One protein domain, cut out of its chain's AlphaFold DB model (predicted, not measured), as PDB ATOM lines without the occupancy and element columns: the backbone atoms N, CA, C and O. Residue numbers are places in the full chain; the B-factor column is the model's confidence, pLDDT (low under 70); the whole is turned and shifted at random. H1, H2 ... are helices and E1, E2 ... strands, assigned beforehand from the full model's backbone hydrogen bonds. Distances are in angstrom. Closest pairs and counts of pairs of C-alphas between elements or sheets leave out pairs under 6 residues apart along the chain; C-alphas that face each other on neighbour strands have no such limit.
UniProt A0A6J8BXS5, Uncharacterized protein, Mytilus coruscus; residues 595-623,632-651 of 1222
ATOM      1  N   LYS A 595     191.497 298.923 333.843       67.69
ATOM      2  CA  LYS A 595     191.084 299.958 334.806       67.69
ATOM      3  C   LYS A 595     191.941 301.228 334.704       67.69
ATOM      4  O   LYS A 595     191.471 302.295 335.085       67.69
ATOM      5  N   TRP A 596     193.153 301.156 334.147       75.81
ATOM      6  CA  TRP A 596     193.994 302.325 333.873       75.81
ATOM      7  C   TRP A 596     193.471 303.203 332.727       75.81
ATOM      8  O   TRP A 596     193.799 304.383 332.709       75.81
ATOM      9  N   LEU A 597     192.623 302.700 331.820       70.69
ATOM     10  CA  LEU A 597     191.935 303.550 330.833       70.69
ATOM     11  C   LEU A 597     190.843 304.406 331.496       70.69
ATOM     12  O   LEU A 597     190.645 305.556 331.113       70.69
ATOM     13  N   THR A 598     190.176 303.872 332.524       69.56
ATOM     14  CA  THR A 598     189.206 304.620 333.342       69.56
ATOM     15  C   THR A 598     189.864 305.494 334.418       69.56
ATOM     16  O   THR A 598     189.338 306.553 334.739       69.56
ATOM     17  N   GLU A 599     191.017 305.088 334.960       77.88
ATOM     18  CA  GLU A 599     191.786 305.851 335.963       77.88
ATOM     19  C   GLU A 599     192.571 307.017 335.328       77.88
ATOM     20  O   GLU A 599     192.736 308.068 335.943       77.88
ATOM     21  N   PHE A 600     193.030 306.855 334.082       77.94
ATOM     22  CA  PHE A 600     193.822 307.842 333.346       77.94
ATOM     23  C   PHE A 600     193.187 308.118 331.975       77.94
ATOM     24  O   PHE A 600     193.632 307.604 330.954       77.94
ATOM     25  N   SER A 601     192.169 308.983 331.942       73.88
ATOM     26  CA  SER A 601     191.370 309.346 330.748       73.88
ATOM     27  C   SER A 601     192.165 309.873 329.536       73.88
ATOM     28  O   SER A 601     191.648 309.974 328.423       73.88
ATOM     29  N   TRP A 602     193.434 310.219 329.741       80.50
ATOM     30  CA  TRP A 602     194.393 310.674 328.736       80.50
ATOM     31  C   TRP A 602     195.239 309.542 328.121       80.50
ATOM     32  O   TRP A 602     196.024 309.796 327.203       80.50
ATOM     33  N   LEU A 603     195.089 308.304 328.592       80.50
ATOM     34  CA  LEU A 603     195.747 307.101 328.086       80.50
ATOM     35  C   LEU A 603     194.919 306.444 326.966       80.50
ATOM     36  O   LEU A 603     193.693 306.416 327.029       80.50
ATOM     37  N   ARG A 604     195.575 305.881 325.943       78.44
ATOM     38  CA  ARG A 604     194.918 305.034 324.931       78.44
ATOM     39  C   ARG A 604     195.747 303.804 324.575       78.44
ATOM     40  O   ARG A 604     196.969 303.888 324.448       78.44
ATOM     41  N   ASN A 605     195.035 302.705 324.336       77.56
ATOM     42  CA  ASN A 605     195.545 301.507 323.678       77.56
ATOM     43  C   ASN A 605     195.619 301.734 322.157       77.56
ATOM     44  O   ASN A 605     194.713 302.345 321.587       77.56
ATOM     45  N   VAL A 606     196.681 301.253 321.514       71.94
ATOM     46  CA  VAL A 606     196.848 301.152 320.055       71.94
ATOM     47  C   VAL A 606     197.684 299.908 319.732       71.94
ATOM     48  O   VAL A 606     198.307 299.325 320.617       71.94
ATOM     49  N   GLU A 607     197.741 299.497 318.465       63.06
ATOM     50  CA  GLU A 607     198.649 298.417 318.062       63.06
ATOM     51  C   GLU A 607     200.103 298.735 318.456       63.06
ATOM     52  O   GLU A 607     200.578 299.866 318.335       63.06
ATOM     53  N   GLY A 608     200.790 297.730 319.006       64.19
ATOM     54  CA  GLY A 608     202.112 297.871 319.624       64.19
ATOM     55  C   GLY A 608     202.109 298.289 321.105       64.19
ATOM     56  O   GLY A 608     203.120 298.082 321.775       64.19
ATOM     57  N   GLY A 609     201.007 298.819 321.654       71.12
ATOM     58  CA  GLY A 609     200.861 299.094 323.090       71.12
ATOM     59  C   GLY A 609     200.228 300.444 323.444       71.12
ATOM     60  O   GLY A 609     199.435 301.021 322.707       71.12
ATOM     61  N   MET A 610     200.575 300.966 324.617       74.44
ATOM     62  CA  MET A 610     199.915 302.130 325.217       74.44
ATOM     63  C   MET A 610     200.619 303.450 324.894       74.44
ATOM     64  O   MET A 610     201.850 303.516 324.902       74.44
ATOM     65  N   LYS A 611     199.849 304.526 324.674       80.19
ATOM     66  CA  LYS A 611     200.376 305.893 324.491       80.19
ATOM     67  C   LYS A 611     199.521 306.973 325.157       80.19
ATOM     68  O   LYS A 611     198.320 306.805 325.365       80.19
ATOM     69  N   CYS A 612     200.145 308.107 325.467       83.25
ATOM     70  CA  CYS A 612     199.480 309.275 326.036       83.25
ATOM     71  C   CYS A 612     198.834 310.119 324.929       83.25
ATOM     72  O   CYS A 612     199.512 310.843 324.199       83.25
ATOM     73  N   ASN A 613     197.507 310.055 324.824       81.56
ATOM     74  CA  ASN A 613     196.736 310.711 323.773       81.56
ATOM     75  C   ASN A 613     196.916 312.240 323.781       81.56
ATOM     76  O   ASN A 613     197.053 312.837 322.717       81.56
ATOM     77  N   LEU A 614     196.969 312.871 324.962       79.69
ATOM     78  CA  LEU A 614     197.148 314.325 325.075       79.69
ATOM     79  C   LEU A 614     198.541 314.775 324.616       79.69
ATOM     80  O   LEU A 614     198.650 315.686 323.798       79.69
ATOM     81  N   CYS A 615     199.607 314.119 325.082       80.00
ATOM     82  CA  CYS A 615     200.970 314.476 324.684       80.00
ATOM     83  C   CYS A 615     201.234 314.199 323.199       80.00
ATOM     84  O   CYS A 615     201.902 315.009 322.560       80.00
ATOM     85  N   THR A 616     200.685 313.112 322.637       77.19
ATOM     86  CA  THR A 616     200.751 312.837 321.191       77.19
ATOM     87  C   THR A 616     200.034 313.930 320.393       77.19
ATOM     88  O   THR A 616     200.607 314.478 319.456       77.19
ATOM     89  N   LYS A 617     198.808 314.297 320.792       77.31
ATOM     90  CA  LYS A 617     197.972 315.305 320.116       77.31
ATOM     91  C   LYS A 617     198.592 316.707 320.114       77.31
ATOM     92  O   LYS A 617     198.533 317.388 319.097       77.31
ATOM     93  N   HIS A 618     199.218 317.112 321.222       77.38
ATOM     94  CA  HIS A 618     199.891 318.415 321.368       77.38
ATOM     95  C   HIS A 618     201.398 318.380 321.066       77.38
ATOM     96  O   HIS A 618     202.094 319.367 321.297       77.38
ATOM     97  N   GLN A 619     201.906 317.246 320.565       74.06
ATOM     98  CA  GLN A 619     203.301 317.016 320.155       74.06
ATOM     99  C   GLN A 619     204.358 317.351 321.237       74.06
ATOM    100  O   GLN A 619     205.488 317.743 320.935       74.06
ATOM    101  N   ARG A 620     204.014 317.197 322.525       70.69
ATOM    102  CA  ARG A 620     204.872 317.601 323.657       70.69
ATOM    103  C   ARG A 620     205.887 316.511 324.018       70.69
ATOM    104  O   ARG A 620     205.538 315.495 324.616       70.69
ATOM    105  N   ARG A 621     207.160 316.757 323.681       64.81
ATOM    106  CA  ARG A 621     208.309 315.854 323.900       64.81
ATOM    107  C   ARG A 621     209.235 316.327 325.034       64.81
ATOM    108  O   ARG A 621     209.457 317.532 325.165       64.81
ATOM    109  N   PRO A 622     209.842 315.419 325.824       58.69
ATOM    110  CA  PRO A 622     210.825 315.791 326.843       58.69
ATOM    111  C   PRO A 622     212.154 316.236 326.216       58.69
ATOM    112  O   PRO A 622     212.727 315.542 325.382       58.69
ATOM    113  N   LYS A 623     212.691 317.374 326.678       50.72
ATOM    114  CA  LYS A 623     213.875 318.050 326.099       50.72
ATOM    115  C   LYS A 623     215.221 317.317 326.280       50.72
ATOM    116  O   LYS A 623     216.249 317.840 325.862       50.72
ATOM    117  N   TRP A 632     206.275 307.667 325.808       62.81
ATOM    118  CA  TRP A 632     205.131 306.984 325.188       62.81
ATOM    119  C   TRP A 632     204.167 307.996 324.545       62.81
ATOM    120  O   TRP A 632     202.981 308.113 324.858       62.81
ATOM    121  N   VAL A 633     204.786 308.774 323.662       59.38
ATOM    122  CA  VAL A 633     204.310 309.890 322.850       59.38
ATOM    123  C   VAL A 633     204.737 309.630 321.402       59.38
ATOM    124  O   VAL A 633     203.919 309.791 320.500       59.38
ATOM    125  N   ASP A 634     205.984 309.168 321.215       57.47
ATOM    126  CA  ASP A 634     206.594 308.845 319.918       57.47
ATOM    127  C   ASP A 634     206.446 307.363 319.520       57.47
ATOM    128  O   ASP A 634     206.301 307.064 318.339       57.47
ATOM    129  N   LEU A 635     206.437 306.434 320.487       62.06
ATOM    130  CA  LEU A 635     206.190 305.001 320.263       62.06
ATOM    131  C   LEU A 635     205.225 304.425 321.319       62.06
ATOM    132  O   LEU A 635     205.304 304.827 322.484       62.06
ATOM    133  N   PRO A 636     204.335 303.479 320.953       64.44
ATOM    134  CA  PRO A 636     203.519 302.736 321.913       64.44
ATOM    135  C   PRO A 636     204.376 301.863 322.841       64.44
ATOM    136  O   PRO A 636     205.363 301.271 322.407       64.44
ATOM    137  N   CYS A 637     203.992 301.751 324.115       68.19
ATOM    138  CA  CYS A 637     204.695 300.925 325.097       68.19
ATOM    139  C   CYS A 637     203.866 299.694 325.493       68.19
ATOM    140  O   CYS A 637     202.793 299.825 326.087       68.19
ATOM    141  N   SER A 638     204.364 298.496 325.180       59.44
ATOM    142  CA  SER A 638     203.707 297.214 325.485       59.44
ATOM    143  C   SER A 638     203.894 296.740 326.933       59.44
ATOM    144  O   SER A 638     203.115 295.918 327.410       59.44
ATOM    145  N   TRP A 639     204.888 297.268 327.655       60.31
ATOM    146  CA  TRP A 639     205.197 296.916 329.043       60.31
ATOM    147  C   TRP A 639     205.154 298.165 329.934       60.31
ATOM    148  O   TRP A 639     206.089 298.960 329.973       60.31
ATOM    149  N   MET A 640     204.059 298.363 330.675       64.69
ATOM    150  CA  MET A 640     203.906 299.524 331.563       64.69
ATOM    151  C   MET A 640     203.702 299.139 333.027       64.69
ATOM    152  O   MET A 640     202.908 298.268 333.364       64.69
ATOM    153  N   VAL A 641     204.378 299.878 333.908       70.19
ATOM    154  CA  VAL A 641     204.202 299.828 335.366       70.19
ATOM    155  C   VAL A 641     203.461 301.094 335.802       70.19
ATOM    156  O   VAL A 641     203.851 302.185 335.385       70.19
ATOM    157  N   ARG A 642     202.439 300.987 336.670       73.19
ATOM    158  CA  ARG A 642     201.598 302.127 337.123       73.19
ATOM    159  C   ARG A 642     202.403 303.328 337.626       73.19
ATOM    160  O   ARG A 642     202.057 304.471 337.356       73.19
ATOM    161  N   GLU A 643     203.524 303.074 338.290       70.44
ATOM    162  CA  GLU A 643     204.445 304.107 338.770       70.44
ATOM    163  C   GLU A 643     205.053 304.958 337.628       70.44
ATOM    164  O   GLU A 643     205.291 306.152 337.790       70.44
ATOM    165  N   SER A 644     205.232 304.392 336.430       69.69
ATOM    166  CA  SER A 644     205.651 305.153 335.239       69.69
ATOM    167  C   SER A 644     204.505 305.966 334.622       69.69
ATOM    168  O   SER A 644     204.760 307.046 334.090       69.69
ATOM    169  N   ILE A 645     203.254 305.501 334.752       74.25
ATOM    170  CA  ILE A 645     202.038 306.246 334.372       74.25
ATOM    171  C   ILE A 645     201.903 307.493 335.254       74.25
ATOM    172  O   ILE A 645     201.857 308.612 334.746       74.25
ATOM    173  N   LEU A 646     201.967 307.315 336.577       76.00
ATOM    174  CA  LEU A 646     201.928 308.406 337.558       76.00
ATOM    175  C   LEU A 646     203.080 309.405 337.368       76.00
ATOM    176  O   LEU A 646     202.875 310.617 337.449       76.00
ATOM    177  N   ARG A 647     204.291 308.920 337.064       72.81
ATOM    178  CA  ARG A 647     205.459 309.774 336.797       72.81
ATOM    179  C   ARG A 647     205.325 310.596 335.515       72.81
ATOM    180  O   ARG A 647     205.778 311.736 335.497       72.81
ATOM    181  N   HIS A 648     204.686 310.064 334.470       77.50
ATOM    182  CA  HIS A 648     204.350 310.848 333.280       77.50
ATOM    183  C   HIS A 648     203.241 311.864 333.568       77.50
ATOM    184  O   HIS A 648     203.404 313.022 333.202       77.50
ATOM    185  N   GLY A 649     202.181 311.486 334.292       71.56
ATOM    186  CA  GLY A 649     201.120 312.416 334.705       71.56
ATOM    187  C   GLY A 649     201.643 313.615 335.510       71.56
ATOM    188  O   GLY A 649     201.134 314.725 335.390       71.56
ATOM    189  N   ARG A 650     202.723 313.414 336.279       77.81
ATOM    190  CA  ARG A 650     203.451 314.464 337.015       77.81
ATOM    191  C   ARG A 650     204.528 315.194 336.194       77.81
ATOM    192  O   ARG A 650     205.107 316.153 336.701       77.81
ATOM    193  N   SER A 651     204.827 314.759 334.968       76.81
ATOM    194  CA  SER A 651     205.887 315.342 334.132       76.81
ATOM    195  C   SER A 651     205.467 316.675 333.510       76.81
ATOM    196  O   SER A 651     204.320 316.838 333.095       76.81
TER     197      SER A 651
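AT A GLANCE: This is residues 595 to 623 and 632 to 651 of the 1222 residues of an uncharacterized protein of Mytilus coruscus (UniProt A0A6J8BXS5). A small hairpin of two strands, E1 and E2, sits in the middle, with two short helices, H1 and H2, at its open end, one before E1 and one straight after E2. On the side of E2 away from E1, the unnamed stretch of residues 632 to 637 passes along E2, and the chain goes on through residues 638 to 641 to the longest helix, H3, which lies clear of both strands across a loose gap. The printed part has 49 residues, with three named helices and two named strands in the order H1, E1, E2, H2, H3; the sheet is E1 - E2, antiparallel, and the class is mixed, helices and strands. By its radius of gyration of the C-alphas, 10.1 A, the whole is compact, and the C-alphas span 28 by 25 by 18 A along their three main axes.

HOW THE PARTS SIT: E1, residues 603 to 606, and E2, residues 609 to 612, are antiparallel neighbours and form a hairpin, with 144 degrees between their N-to-C directions. The C-alphas of residues 605 and 610 face each other at 4.7 A. N 604 and O 611 are within hydrogen-bond range at 3.0 A, and N 609 and O 606 at 2.9 A. H1, residues 595 to 599, comes closest to E1 at the C-alphas of Leu 597 and Leu 603, 5.9 A apart. H2, residues 613 to 617, comes closest to E1 at the C-alphas of Leu 603 and Asn 613, 5.7 A apart. H3, residues 642 to 649, is apart from E1, E2 and H2. H3 and H1 are only just apart, with 8.3 A between their closest C-alphas. In H1, H2 and H3 every O i to N i+4 pair is within hydrogen-bond range.

IN THESE COORDINATES: E1 measures 10.1 A from first to last C-alpha and begins at C-alpha 603, at (195.747, 307.101, 328.086). E2 measures 10.7 A and ends at C-alpha 612, at (199.480, 309.275, 326.036). H1 and H2 measure 6.0 A each. H3 measures 10.6 A and ends at C-alpha 649, at (201.120, 312.416, 334.705).

THE WHOLE: The two C-alphas farthest apart are those of Lys 595 and Lys 623, at 30.4 A. Residues 624 to 631 are not printed, and C-alphas 623 and 632 are 14.1 A apart across this cut, which lies in the link from H2 to H3. The links H1 to E1, E1 to E2 and E2 to H2 are tight. The mean pLDDT of the printed part is 71.4, and 17 residues are under 70, among them residues 621 to 623 and 632 to 640.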